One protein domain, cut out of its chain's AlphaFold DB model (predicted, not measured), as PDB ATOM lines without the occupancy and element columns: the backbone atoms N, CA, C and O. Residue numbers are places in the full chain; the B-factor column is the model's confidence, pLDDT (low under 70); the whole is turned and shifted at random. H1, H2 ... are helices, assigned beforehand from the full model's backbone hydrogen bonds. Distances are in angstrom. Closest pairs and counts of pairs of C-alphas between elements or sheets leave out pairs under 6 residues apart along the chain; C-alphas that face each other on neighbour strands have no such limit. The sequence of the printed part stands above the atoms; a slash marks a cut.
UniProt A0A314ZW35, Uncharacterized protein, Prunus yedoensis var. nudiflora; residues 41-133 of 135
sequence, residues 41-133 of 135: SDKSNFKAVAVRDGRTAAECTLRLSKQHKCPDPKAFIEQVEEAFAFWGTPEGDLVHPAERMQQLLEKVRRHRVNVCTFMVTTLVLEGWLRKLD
ATOM      1  N   SER A  41     233.816 221.276 194.402       73.69
ATOM      2  CA  SER A  41     234.002 221.641 192.997       73.69
ATOM      3  C   SER A  41     234.535 220.478 192.157       73.69
ATOM      4  O   SER A  41     234.094 220.283 191.030       73.69
ATOM      5  N   ASP A  42     235.399 219.636 192.723       70.81
ATOM      6  CA  ASP A  42     235.904 218.443 192.041       70.81
ATOM      7  C   ASP A  42     234.796 217.417 191.837       70.81
ATOM      8  O   ASP A  42     234.672 216.850 190.755       70.81
ATOM      9  N   LYS A  43     233.920 217.248 192.835       74.50
ATOM     10  CA  LYS A  43     232.738 216.379 192.730       74.50
ATOM     11  C   LYS A  43     231.805 216.811 191.599       74.50
ATOM     12  O   LYS A  43     231.328 215.953 190.862       74.50
ATOM     13  N   SER A  44     231.553 218.113 191.431       74.12
ATOM     14  CA  SER A  44     230.744 218.595 190.303       74.12
ATOM     15  C   SER A  44     231.425 218.340 188.956       74.12
ATOM     16  O   SER A  44     230.754 217.923 188.016       74.12
ATOM     17  N   ASN A  45     232.751 218.510 188.881       74.88
ATOM     18  CA  ASN A  45     233.516 218.252 187.656       74.88
ATOM     19  C   ASN A  45     233.464 216.758 187.289       74.88
ATOM     20  O   ASN A  45     233.201 216.406 186.145       74.88
ATOM     21  N   PHE A  46     233.653 215.872 188.270       72.56
ATOM     22  CA  PHE A  46     233.524 214.425 188.090       72.56
ATOM     23  C   PHE A  46     232.131 214.006 187.649       72.56
ATOM     24  O   PHE A  46     231.998 213.155 186.770       72.56
ATOM     25  N   LYS A  47     231.097 214.599 188.256       79.81
ATOM     26  CA  LYS A  47     229.710 214.299 187.914       79.81
ATOM     27  C   LYS A  47     229.442 214.590 186.440       79.81
ATOM     28  O   LYS A  47     228.851 213.739 185.795       79.81
ATOM     29  N   ALA A  48     229.909 215.729 185.921       81.12
ATOM     30  CA  ALA A  48     229.743 216.090 184.513       81.12
ATOM     31  C   ALA A  48     230.299 215.013 183.572       81.12
ATOM     32  O   ALA A  48     229.599 214.554 182.674       81.12
ATOM     33  N   VAL A  49     231.512 214.518 183.840       77.25
ATOM     34  CA  VAL A  49     232.104 213.443 183.030       77.25
ATOM     35  C   VAL A  49     231.312 212.137 183.175       77.25
ATOM     36  O   VAL A  49     231.048 211.470 182.181       77.25
ATOM     37  N   ALA A  50     230.898 211.780 184.396       76.69
ATOM     38  CA  ALA A  50     230.188 210.527 184.668       76.69
ATOM     39  C   ALA A  50     228.788 210.468 184.036       76.69
ATOM     40  O   ALA A  50     228.323 209.388 183.684       76.69
ATOM     41  N   VAL A  51     228.117 211.612 183.884       82.06
ATOM     42  CA  VAL A  51     226.811 211.707 183.206       82.06
ATOM     43  C   VAL A  51     226.938 212.028 181.714       82.06
ATOM     44  O   VAL A  51     225.938 212.324 181.071       82.06
ATOM     45  N   ARG A  52     228.161 211.970 181.169       78.94
ATOM     46  CA  ARG A  52     228.495 212.289 179.775       78.94
ATOM     47  C   ARG A  52     228.093 213.707 179.326       78.94
ATOM     48  O   ARG A  52     227.842 213.941 178.149       78.94
ATOM     49  N   ASP A  53     228.095 214.670 180.242       85.81
ATOM     50  CA  ASP A  53     227.916 216.091 179.929       85.81
ATOM     51  C   ASP A  53     229.249 216.690 179.446       85.81
ATOM     52  O   ASP A  53     230.071 217.178 180.232       85.81
ATOM     53  N   GLY A  54     229.475 216.602 178.132       86.38
ATOM     54  CA  GLY A  54     230.712 217.039 177.487       86.38
ATOM     55  C   GLY A  54     230.983 218.538 177.613       86.38
ATOM     56  O   GLY A  54     232.133 218.929 177.821       86.38
ATOM     57  N   ARG A  55     229.942 219.379 177.562       90.31
ATOM     58  CA  ARG A  55     230.091 220.834 177.688       90.31
ATOM     59  C   ARG A  55     230.586 221.210 179.076       90.31
ATOM     60  O   ARG A  55     231.636 221.844 179.199       90.31
ATOM     61  N   THR A  56     229.887 220.760 180.120       88.12
ATOM     62  CA  THR A  56     230.296 221.040 181.502       88.12
ATOM     63  C   THR A  56     231.674 220.438 181.784       88.12
ATOM     64  O   THR A  56     232.512 221.080 182.417       88.12
ATOM     65  N   ALA A  57     231.975 219.240 181.268       84.44
ATOM     66  CA  ALA A  57     233.302 218.637 181.395       84.44
ATOM     67  C   ALA A  57     234.409 219.508 180.768       84.44
ATOM     68  O   ALA A  57     235.463 219.705 181.387       84.44
ATOM     69  N   ALA A  58     234.177 220.068 179.580       85.88
ATOM     70  CA  ALA A  58     235.129 220.941 178.901       85.88
ATOM     71  C   ALA A  58     235.347 222.258 179.658       85.88
ATOM     72  O   ALA A  58     236.491 222.646 179.912       85.88
ATOM     73  N   GLU A  59     234.270 222.912 180.092       86.62
ATOM     74  CA  GLU A  59     234.325 224.151 180.874       86.62
ATOM     75  C   GLU A  59     235.052 223.954 182.212       86.62
ATOM     76  O   GLU A  59     235.916 224.751 182.591       86.62
ATOM     77  N   CYS A  60     234.765 222.855 182.915       81.38
ATOM     78  CA  CYS A  60     235.463 222.478 184.139       81.38
ATOM     79  C   CYS A  60     236.961 222.267 183.892       81.38
ATOM     80  O   CYS A  60     237.784 222.732 184.685       81.38
ATOM     81  N   THR A  61     237.317 221.614 182.784       79.44
ATOM     82  CA  THR A  61     238.714 221.376 182.399       79.44
ATOM     83  C   THR A  61     239.432 222.695 182.106       79.44
ATOM     84  O   THR A  61     240.520 222.933 182.632       79.44
ATOM     85  N   LEU A  62     238.805 223.615 181.369       81.00
ATOM     86  CA  LEU A  62     239.347 224.955 181.119       81.00
ATOM     87  C   LEU A  62     239.521 225.759 182.418       81.00
ATOM     88  O   LEU A  62     240.543 226.420 182.608       81.00
ATOM     89  N   ARG A  63     238.565 225.664 183.352       79.00
ATOM     90  CA  ARG A  63     238.629 226.339 184.659       79.00
ATOM     91  C   ARG A  63     239.752 225.806 185.550       79.00
ATOM     92  O   ARG A  63     240.308 226.572 186.334       79.00
ATOM     93  N   LEU A  64     240.060 224.515 185.471       70.62
ATOM     94  CA  LEU A  64     241.182 223.901 186.189       70.62
ATOM     95  C   LEU A  64     242.519 224.172 185.484       70.62
ATOM     96  O   LEU A  64     243.547 224.329 186.135       70.62
ATOM     97  N   SER A  65     242.493 224.348 184.164       66.44
ATOM     98  CA  SER A  65     243.628 224.707 183.309       66.44
ATOM     99  C   SER A  65     244.097 226.168 183.450       66.44
ATOM    100  O   SER A  65     244.874 226.631 182.617       66.44
ATOM    101  N   LYS A  66     243.685 226.908 184.492       55.38
ATOM    102  CA  LYS A  66     243.953 228.350 184.705       55.38
ATOM    103  C   LYS A  66     245.421 228.804 184.578       55.38
ATOM    104  O   LYS A  66     245.659 230.003 184.500       55.38
ATOM    105  N   GLN A  67     246.394 227.892 184.534       54.94
ATOM    106  CA  GLN A  67     247.809 228.202 184.293       54.94
ATOM    107  C   GLN A  67     248.269 228.093 182.822       54.94
ATOM    108  O   GLN A  67     249.402 228.474 182.536       54.94
ATOM    109  N   HIS A  68     247.439 227.651 181.866       55.28
ATOM    110  CA  HIS A  68     247.869 227.490 180.468       55.28
ATOM    111  C   HIS A  68     246.930 228.103 179.421       55.28
ATOM    112  O   HIS A  68     245.705 228.006 179.482       55.28
ATOM    113  N   LYS A  69     247.586 228.753 178.448       66.12
ATOM    114  CA  LYS A  69     247.073 229.515 177.303       66.12
ATOM    115  C   LYS A  69     246.325 228.613 176.310       66.12
ATOM    116  O   LYS A  69     246.877 228.305 175.252       66.12
ATOM    117  N   CYS A  70     245.106 228.185 176.637       77.31
ATOM    118  CA  CYS A  70     244.231 227.588 175.629       77.31
ATOM    119  C   CYS A  70     244.009 228.627 174.514       77.31
ATOM    120  O   CYS A  70     243.466 229.696 174.804       77.31
ATOM    121  N   PRO A  71     244.486 228.381 173.280       80.25
ATOM    122  CA  PRO A  71     244.444 229.380 172.216       80.25
ATOM    123  C   PRO A  71     243.019 229.600 171.705       80.25
ATOM    124  O   PRO A  71     242.698 230.702 171.274       80.25
ATOM    125  N   ASP A  72     242.175 228.570 171.792       87.00
ATOM    126  CA  ASP A  72     240.771 228.624 171.401       87.00
ATOM    127  C   ASP A  72     239.903 227.803 172.374       87.00
ATOM    128  O   ASP A  72     239.685 226.601 172.181       87.00
ATOM    129  N   PRO A  73     239.421 228.434 173.460       86.56
ATOM    130  CA  PRO A  73     238.552 227.776 174.428       86.56
ATOM    131  C   PRO A  73     237.213 227.326 173.838       86.56
ATOM    132  O   PRO A  73     236.656 226.338 174.309       86.56
ATOM    133  N   LYS A  74     236.691 228.027 172.822       90.38
ATOM    134  CA  LYS A  74     235.394 227.700 172.217       90.38
ATOM    135  C   LYS A  74     235.499 226.427 171.390       90.38
ATOM    136  O   LYS A  74     234.739 225.495 171.635       90.38
ATOM    137  N   ALA A  75     236.507 226.347 170.521       89.88
ATOM    138  CA  ALA A  75     236.756 225.148 169.726       89.88
ATOM    139  C   ALA A  75     237.034 223.918 170.604       89.88
ATOM    140  O   ALA A  75     236.643 222.807 170.251       89.88
ATOM    141  N   PHE A  76     237.681 224.100 171.763       86.88
ATOM    142  CA  PHE A  76     237.861 223.014 172.723       86.88
ATOM    143  C   PHE A  76     236.524 222.515 173.287       86.88
ATOM    144  O   PHE A  76     236.308 221.305 173.332       86.88
ATOM    145  N   ILE A  77     235.635 223.424 173.704       89.81
ATOM    146  CA  ILE A  77     234.314 223.062 174.237       89.81
ATOM    147  C   ILE A  77     233.497 222.322 173.180       89.81
ATOM    148  O   ILE A  77     233.023 221.227 173.468       89.81
ATOM    149  N   GLU A  78     233.405 222.861 171.964       92.38
ATOM    150  CA  GLU A  78     232.655 222.248 170.858       92.38
ATOM    151  C   GLU A  78     233.168 220.836 170.551       92.38
ATOM    152  O   GLU A  78     232.400 219.879 170.542       92.38
ATOM    153  N   GLN A  79     234.484 220.665 170.409       87.81
ATOM    154  CA  GLN A  79     235.070 219.361 170.086       87.81
ATOM    155  C   GLN A  79     234.906 218.321 171.199       87.81
ATOM    156  O   GLN A  79     234.846 217.121 170.919       87.81
ATOM    157  N   VAL A  80     234.910 218.739 172.466       86.12
ATOM    158  CA  VAL A  80     234.668 217.827 173.591       86.12
ATOM    159  C   VAL A  80     233.180 217.495 173.687       86.12
ATOM    160  O   VAL A  80     232.840 216.329 173.865       86.12
ATOM    161  N   GLU A  81     232.296 218.475 173.516       90.81
ATOM    162  CA  GLU A  81     230.846 218.273 173.493       90.81
ATOM    163  C   GLU A  81     230.431 217.302 172.379       90.81
ATOM    164  O   GLU A  81     229.746 216.319 172.659       90.81
ATOM    165  N   GLU A  82     230.932 217.490 171.156       89.44
ATOM    166  CA  GLU A  82     230.698 216.583 170.026       89.44
ATOM    167  C   GLU A  82     231.210 215.165 170.295       89.44
ATOM    168  O   GLU A  82     230.525 214.187 169.994       89.44
ATOM    169  N   ALA A  83     232.398 215.029 170.894       86.50
ATOM    170  CA  ALA A  83     232.960 213.719 171.215       86.50
ATOM    171  C   ALA A  83     232.093 212.965 172.234       86.50
ATOM    172  O   ALA A  83     231.803 211.785 172.043       86.50
ATOM    173  N   PHE A  84     231.644 213.646 173.290       85.38
ATOM    174  CA  PHE A  84     230.763 213.058 174.299       85.38
ATOM    175  C   PHE A  84     229.376 212.734 173.737       85.38
ATOM    176  O   PHE A  84     228.841 211.666 174.039       85.38
ATOM    177  N   ALA A  85     228.823 213.604 172.887       87.62
ATOM    178  CA  ALA A  85     227.569 213.349 172.189       87.62
ATOM    179  C   ALA A  85     227.677 212.099 171.305       87.62
ATOM    180  O   ALA A  85     226.835 211.208 171.398       87.62
ATOM    181  N   PHE A  86     228.755 211.980 170.522       86.75
ATOM    182  CA  PHE A  86     229.017 210.799 169.707       86.75
ATOM    183  C   PHE A  86     229.185 209.539 170.559       86.75
ATOM    184  O   PHE A  86     228.544 208.533 170.277       86.75
ATOM    185  N   TRP A  87     229.971 209.564 171.638       81.75
ATOM    186  CA  TRP A  87     230.125 208.399 172.523       81.75
ATOM    187  C   TRP A  87     228.843 208.010 173.268       81.75
ATOM    188  O   TRP A  87     228.780 206.909 173.811       81.75
ATOM    189  N   GLY A  88     227.842 208.893 173.302       80.44
ATOM    190  CA  GLY A  88     226.487 208.612 173.774       80.44
ATOM    191  C   GLY A  88     225.591 207.882 172.767       80.44
ATOM    192  O   GLY A  88     224.499 207.468 173.144       80.44
ATOM    193  N   THR A  89     226.023 207.724 171.513       84.88
ATOM    194  CA  THR A  89     225.285 206.991 170.470       84.88
ATOM    195  C   THR A  89     225.589 205.486 170.505       84.88
ATOM    196  O   THR A  89     226.664 205.099 170.978       84.88
ATOM    197  N   PRO A  90     224.703 204.624 169.965       85.25
ATOM    198  CA  PRO A  90     224.977 203.191 169.813       85.25
ATOM    199  C   PRO A  90     226.266 202.901 169.031       85.25
ATOM    200  O   PRO A  90     227.033 202.011 169.394       85.25
ATOM    201  N   GLU A  91     226.543 203.681 167.986       83.88
ATOM    202  CA  GLU A  91     227.748 203.565 167.164       83.88
ATOM    203  C   GLU A  91     228.990 203.965 167.962       83.88
ATOM    204  O   GLU A  91     230.018 203.285 167.941       83.88
ATOM    205  N   GLY A  92     228.880 205.052 168.726       80.38
ATOM    206  CA  GLY A  92     229.914 205.494 169.646       80.38
ATOM    207  C   GLY A  92     230.203 204.468 170.734       80.38
ATOM    208  O   GLY A  92     231.354 204.352 171.164       80.38
ATOM    209  N   ASP A  93     229.207 203.694 171.169       79.75
ATOM    210  CA  ASP A  93     229.371 202.623 172.153       79.75
ATOM    211  C   ASP A  93     230.233 201.452 171.674       79.75
ATOM    212  O   ASP A  93     230.897 200.821 172.499       79.75
ATOM    213  N   LEU A  94     230.385 201.267 170.364       81.06
ATOM    214  CA  LEU A  94     231.328 200.301 169.795       81.06
ATOM    215  C   LEU A  94     232.789 200.766 169.891       81.06
ATOM    216  O   LEU A  94     233.703 199.941 169.883       81.06
ATOM    217  N   VAL A  95     233.032 202.077 170.016       78.56
ATOM    218  CA  VAL A  95     234.389 202.630 170.126       78.56
ATOM    219  C   VAL A  95     235.033 202.151 171.418       78.56
ATOM    220  O   VAL A  95     234.486 202.332 172.515       78.56
ATOM    221  N   HIS A  96     236.224 201.567 171.299       78.94
ATOM    222  CA  HIS A  96     236.941 201.028 172.442       78.94
ATOM    223  C   HIS A  96     237.314 202.159 173.429       78.94
ATOM    224  O   HIS A  96     237.809 203.208 173.007       78.94
ATOM    225  N   PRO A  97     237.155 201.982 174.754       69.81
ATOM    226  CA  PRO A  97     237.412 203.039 175.742       69.81
ATOM    227  C   PRO A  97     238.829 203.631 175.684       69.81
ATOM    228  O   PRO A  97     239.019 204.826 175.902       69.81
ATOM    229  N   ALA A  98     239.833 202.815 175.336       69.56
ATOM    230  CA  ALA A  98     241.204 203.297 175.148       69.56
ATOM    231  C   ALA A  98     241.332 204.261 173.955       69.56
ATOM    232  O   ALA A  98     242.096 205.220 174.021       69.56
ATOM    233  N   GLU A  99     240.549 204.048 172.895       76.62
ATOM    234  CA  GLU A  99     240.522 204.930 171.731       76.62
ATOM    235  C   GLU A  99     239.814 206.249 172.062       76.62
ATOM    236  O   GLU A  99     240.327 207.315 171.731       76.62
ATOM    237  N   ARG A 100     238.710 206.206 172.823       77.25
ATOM    238  CA  ARG A 100     238.061 207.420 173.364       77.25
ATOM    239  C   ARG A 100     239.041 208.258 174.189       77.25
ATOM    240  O   ARG A 100     239.119 209.476 174.031       77.25
ATOM    241  N   MET A 101     239.839 207.597 175.031       73.94
ATOM    242  CA  MET A 101     240.876 208.247 175.835       73.94
ATOM    243  C   MET A 101     241.963 208.877 174.963       73.94
ATOM    244  O   MET A 101     242.332 210.024 175.198       73.94
ATOM    245  N   GLN A 102     242.435 208.180 173.931       77.75
ATOM    246  CA  GLN A 102     243.398 208.740 172.985       77.75
ATOM    247  C   GLN A 102     242.825 209.959 172.244       77.75
ATOM    248  O   GLN A 102     243.488 210.993 172.161       77.75
ATOM    249  N   GLN A 103     241.578 209.881 171.768       81.75
ATOM    250  CA  GLN A 103     240.893 210.987 171.093       81.75
ATOM    251  C   GLN A 103     240.707 212.207 172.008       81.75
ATOM    252  O   GLN A 103     240.827 213.342 171.541       81.75
ATOM    253  N   LEU A 104     240.431 212.001 173.301       79.12
ATOM    254  CA  LEU A 104     240.315 213.090 174.274       79.12
ATOM    255  C   LEU A 104     241.679 213.704 174.608       79.12
ATOM    256  O   LEU A 104     241.819 214.926 174.601       79.12
ATOM    257  N   LEU A 105     242.694 212.873 174.866       77.38
ATOM    258  CA  LEU A 105     244.055 213.329 175.158       77.38
ATOM    259  C   LEU A 105     244.636 214.137 173.995       77.38
ATOM    260  O   LEU A 105     245.283 215.158 174.228       77.38
ATOM    261  N   GLU A 106     244.350 213.743 172.756       83.00
ATOM    262  CA  GLU A 106     244.772 214.492 171.575       83.00
ATOM    263  C   GLU A 106     244.112 215.879 171.506       83.00
ATOM    264  O   GLU A 106     244.789 216.870 171.229       83.00
ATOM    265  N   LYS A 107     242.819 215.995 171.846       80.88
ATOM    266  CA  LYS A 107     242.124 217.293 171.934       80.88
ATOM    267  C   LYS A 107     242.716 218.178 173.030       80.88
ATOM    268  O   LYS A 107     242.971 219.357 172.786       80.88
ATOM    269  N   VAL A 108     242.985 217.612 174.204       76.44
ATOM    270  CA  VAL A 108     243.604 218.316 175.339       76.44
ATOM    271  C   VAL A 108     245.006 218.817 174.972       76.44
ATOM    272  O   VAL A 108     245.316 219.993 175.171       76.44
ATOM    273  N   ARG A 109     245.819 217.967 174.331       79.25
ATOM    274  CA  ARG A 109     247.153 218.311 173.817       79.25
ATOM    275  C   ARG A 109     247.088 219.426 172.774       79.25
ATOM    276  O   ARG A 109     247.821 220.408 172.886       79.25
ATOM    277  N   ARG A 110     246.202 219.300 171.779       82.56
ATOM    278  CA  ARG A 110     246.023 220.280 170.693       82.56
ATOM    279  C   ARG A 110     245.638 221.657 171.225       82.56
ATOM    280  O   ARG A 110     246.196 222.657 170.778       82.56
ATOM    281  N   HIS A 111     244.742 221.704 172.207       77.38
ATOM    282  CA  HIS A 111     244.273 222.955 172.807       77.38
ATOM    283  C   HIS A 111     245.143 223.419 173.979       77.38
ATOM    284  O   HIS A 111     244.826 224.425 174.605       77.38
ATOM    285  N   ARG A 112     246.267 222.739 174.263       72.06
ATOM    286  CA  ARG A 112     247.205 223.088 175.348       72.06
ATOM    287  C   ARG A 112     246.512 223.227 176.708       72.06
ATOM    288  O   ARG A 112     246.881 224.071 177.523       72.06
ATOM    289  N   VAL A 113     245.500 222.398 176.923       69.56
ATOM    290  CA  VAL A 113     244.760 222.297 178.178       69.56
ATOM    291  C   VAL A 113     245.478 221.262 179.047       69.56
ATOM    292  O   VAL A 113     246.028 220.293 178.525       69.56
ATOM    293  N   ASN A 114     245.537 221.457 180.365       64.75
ATOM    294  CA  ASN A 114     246.091 220.416 181.234       64.75
ATOM    295  C   ASN A 114     245.078 219.268 181.374       64.75
ATOM    296  O   ASN A 114     243.876 219.501 181.515       64.75
ATOM    297  N   VAL A 115     245.557 218.026 181.335       61.22
ATOM    298  CA  VAL A 115     244.716 216.849 181.544       61.22
ATOM    299  C   VAL A 115     244.242 216.865 182.994       61.22
ATOM    300  O   VAL A 115     245.013 216.616 183.917       61.22
ATOM    301  N   CYS A 116     242.959 217.141 183.222       63.03
ATOM    302  CA  CYS A 116     242.385 216.934 184.543       63.03
ATOM    303  C   CYS A 116     242.356 215.437 184.847       63.03
ATOM    304  O   CYS A 116     241.749 214.662 184.104       63.03
ATOM    305  N   THR A 117     242.942 215.049 185.982       60.00
ATOM    306  CA  THR A 117     242.900 213.697 186.563       60.00
ATOM    307  C   THR A 117     241.503 213.071 186.486       60.00
ATOM    308  O   THR A 117     241.373 211.868 186.296       60.00
ATOM    309  N   PHE A 118     240.449 213.886 186.554       61.84
ATOM    310  CA  PHE A 118     239.048 213.469 186.491       61.84
ATOM    311  C   PHE A 118     238.612 212.934 185.123       61.84
ATOM    312  O   PHE A 118     237.911 211.928 185.079       61.84
ATOM    313  N   MET A 119     239.062 213.528 184.012       64.75
ATOM    314  CA  MET A 119     238.736 213.025 182.667       64.75
ATOM    315  C   MET A 119     239.337 211.635 182.442       64.75
ATOM    316  O   MET A 119     238.659 210.729 181.964       64.75
ATOM    317  N   VAL A 120     240.597 211.451 182.852       65.12
ATOM    318  CA  VAL A 120     241.288 210.155 182.777       65.12
ATOM    319  C   VAL A 120     240.644 209.149 183.727       65.12
ATOM    320  O   VAL A 120     240.382 208.018 183.338       65.12
ATOM    321  N   THR A 121     240.330 209.559 184.959       62.00
ATOM    322  CA  THR A 121     239.745 208.666 185.968       62.00
ATOM    323  C   THR A 121     238.366 208.166 185.546       62.00
ATOM    324  O   THR A 121     238.108 206.971 185.646       62.00
ATOM    325  N   THR A 122     237.491 209.031 185.027       63.53
ATOM    326  CA  THR A 122     236.149 208.606 184.611       63.53
ATOM    327  C   THR A 122     236.181 207.713 183.373       63.53
ATOM    328  O   THR A 122     235.483 206.707 183.354       63.53
ATOM    329  N   LEU A 123     237.023 207.999 182.375       63.97
ATOM    330  CA  LEU A 123     237.159 207.118 181.205       63.97
ATOM    331  C   LEU A 123     237.780 205.762 181.561       63.97
ATOM    332  O   LEU A 123     237.390 204.736 181.006       63.97
ATOM    333  N   VAL A 124     238.713 205.732 182.520       63.72
ATOM    334  CA  VAL A 124     239.211 204.475 183.093       63.72
ATOM    335  C   VAL A 124     238.063 203.724 183.769       63.72
ATOM    336  O   VAL A 124     237.898 202.539 183.501       63.72
ATOM    337  N   LEU A 125     237.222 204.388 184.566       64.38
ATOM    338  CA  LEU A 125     236.051 203.752 185.181       64.38
ATOM    339  C   LEU A 125     235.046 203.233 184.137       64.38
ATOM    340  O   LEU A 125     234.569 202.110 184.282       64.38
ATOM    341  N   GLU A 126     234.770 203.972 183.059       64.81
ATOM    342  CA  GLU A 126     233.922 203.491 181.956       64.81
ATOM    343  C   GLU A 126     234.529 202.263 181.258       64.81
ATOM    344  O   GLU A 126     233.831 201.280 180.992       64.81
ATOM    345  N   GLY A 127     235.841 202.278 180.997       60.53
ATOM    346  CA  GLY A 127     236.539 201.138 180.403       60.53
ATOM    347  C   GLY A 127     236.535 199.894 181.289       60.53
ATOM    348  O   GLY A 127     236.603 198.769 180.795       60.53
ATOM    349  N   TRP A 128     236.418 200.084 182.597       59.75
ATOM    350  CA  TRP A 128     236.273 199.000 183.552       59.75
ATOM    351  C   TRP A 128     234.851 198.496 183.668       59.75
ATOM    352  O   TRP A 128     234.676 197.285 183.742       59.75
ATOM    353  N   LEU A 129     233.855 199.386 183.641       57.09
ATOM    354  CA  LEU A 129     232.454 198.980 183.593       57.09
ATOM    355  C   LEU A 129     232.227 197.995 182.443       57.09
ATOM    356  O   LEU A 129     231.640 196.952 182.680       57.09
ATOM    357  N   ARG A 130     232.792 198.244 181.253       58.72
ATOM    358  CA  ARG A 130     232.696 197.304 180.119       58.72
ATOM    359  C   ARG A 130     233.421 195.977 180.315       58.72
ATOM    360  O   ARG A 130     232.961 194.965 179.821       58.72
ATOM    361  N   LYS A 131     234.561 195.958 181.013       56.69
ATOM    362  CA  LYS A 131     235.252 194.695 181.339       56.69
ATOM    363  C   LYS A 131     234.523 193.885 182.411       56.69
ATOM    364  O   LYS A 131     234.761 192.689 182.528       56.69
ATOM    365  N   LEU A 132     233.719 194.556 183.233       54.00
ATOM    366  CA  LEU A 132     232.931 193.958 184.307       54.00
ATOM    367  C   LEU A 132     231.491 193.654 183.879       54.00
ATOM    368  O   LEU A 132     230.796 192.979 184.637       54.00
ATOM    369  N   ASP A 133     231.054 194.141 182.716       45.72
ATOM    370  CA  ASP A 133     229.753 193.838 182.133       45.72
ATOM    371  C   ASP A 133     229.788 192.416 181.550       45.72
ATOM    372  O   ASP A 133     230.593 192.145 180.657       45.72
TER     373      ASP A 133
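What this domain is: This is residues 41 to 133 of the 135 residues of an uncharacterized protein of Prunus yedoensis var. nudiflora (UniProt A0A314ZW35). Five helices, H1, H2, H3, H5 and H6, form a short up-and-down bundle, each running against the one before; each touches the next and H6 comes back to H1, closing a ring. H3, H5 and H6 run nearly parallel or antiparallel to one another along the long direction, with H5 beside both H3 and H6, H1 and H2 are tilted to them, and little H4 sits at the turn from H3 to H5. The printed part has 93 residues with six named helices, H1 to H6 in chain order, and no named strand: all helix. It is compact, with a radius of gyration of the C-alphas of 12.5 A, and elongated, spanning 39 by 25 by 17 A.

How they stand to each other: H1, residues 41 to 50, and H2, residues 54 to 64, form a helical hairpin at a shallow tilt of 31 degrees; their closest C-alphas, Ala 48 and Ala 57, are 5.4 A apart. H2 and H3, residues 73 to 87, form another at a steep tilt of 41 degrees, closest at C-alphas Gly 54 and Glu 81, 4.2 A. H4, residues 90 to 94, is close to H3 but not clearly touching, with C-alphas Phe 86 and Gly 92 closest at 5.4 A. H5, residues 97 to 110, touches H3 with residues 104 to 108 alone, opposite ways at 9 degrees, a shallow tilt; C-alphas Phe 76 and Lys 107 are closest at 7.2 A. H5 and H6, residues 117 to 132, form a helical hairpin at a shallow tilt of 15 degrees, in which H5 touches H6 with residues 97 to 101 alone and H6 touches H5 with residues 120 to 127 alone; their closest C-alphas, those of Pro 97 and Gly 127, are 5.1 A apart. H6 touches H1 with residues 118 to 122 alone, the same way at 38 degrees, only just steep; C-alphas Phe 46 and Phe 118 are closest at 5.8 A. H3 and H6 are apart. Every O i to N i+4 pair is within hydrogen-bond range in H1, H2, H3, H5 and H6; H4 has 0 of 1, but 2 of 2 O i to N i+3 pairs.

Where its parts are: H1 begins at C-alpha 41, (234.002, 221.641, 192.997). H3 is 21.2 A long, H5 19.9 A and H6 22.2 A, against 14.4 A for H1, 15.2 A for H2 and 7.0 A for H4. H6 ends at C-alpha 132, (232.931, 193.958, 184.307).

The domain as a whole: The C-alphas of Lys 69 and Asp 133 are the two farthest apart, 40.0 A. The printed part has no cut and no long link. Mean pLDDT of the printed part is 75.6; it is under 70 at residues 65 to 69, 97 to 98 and 113 to 133.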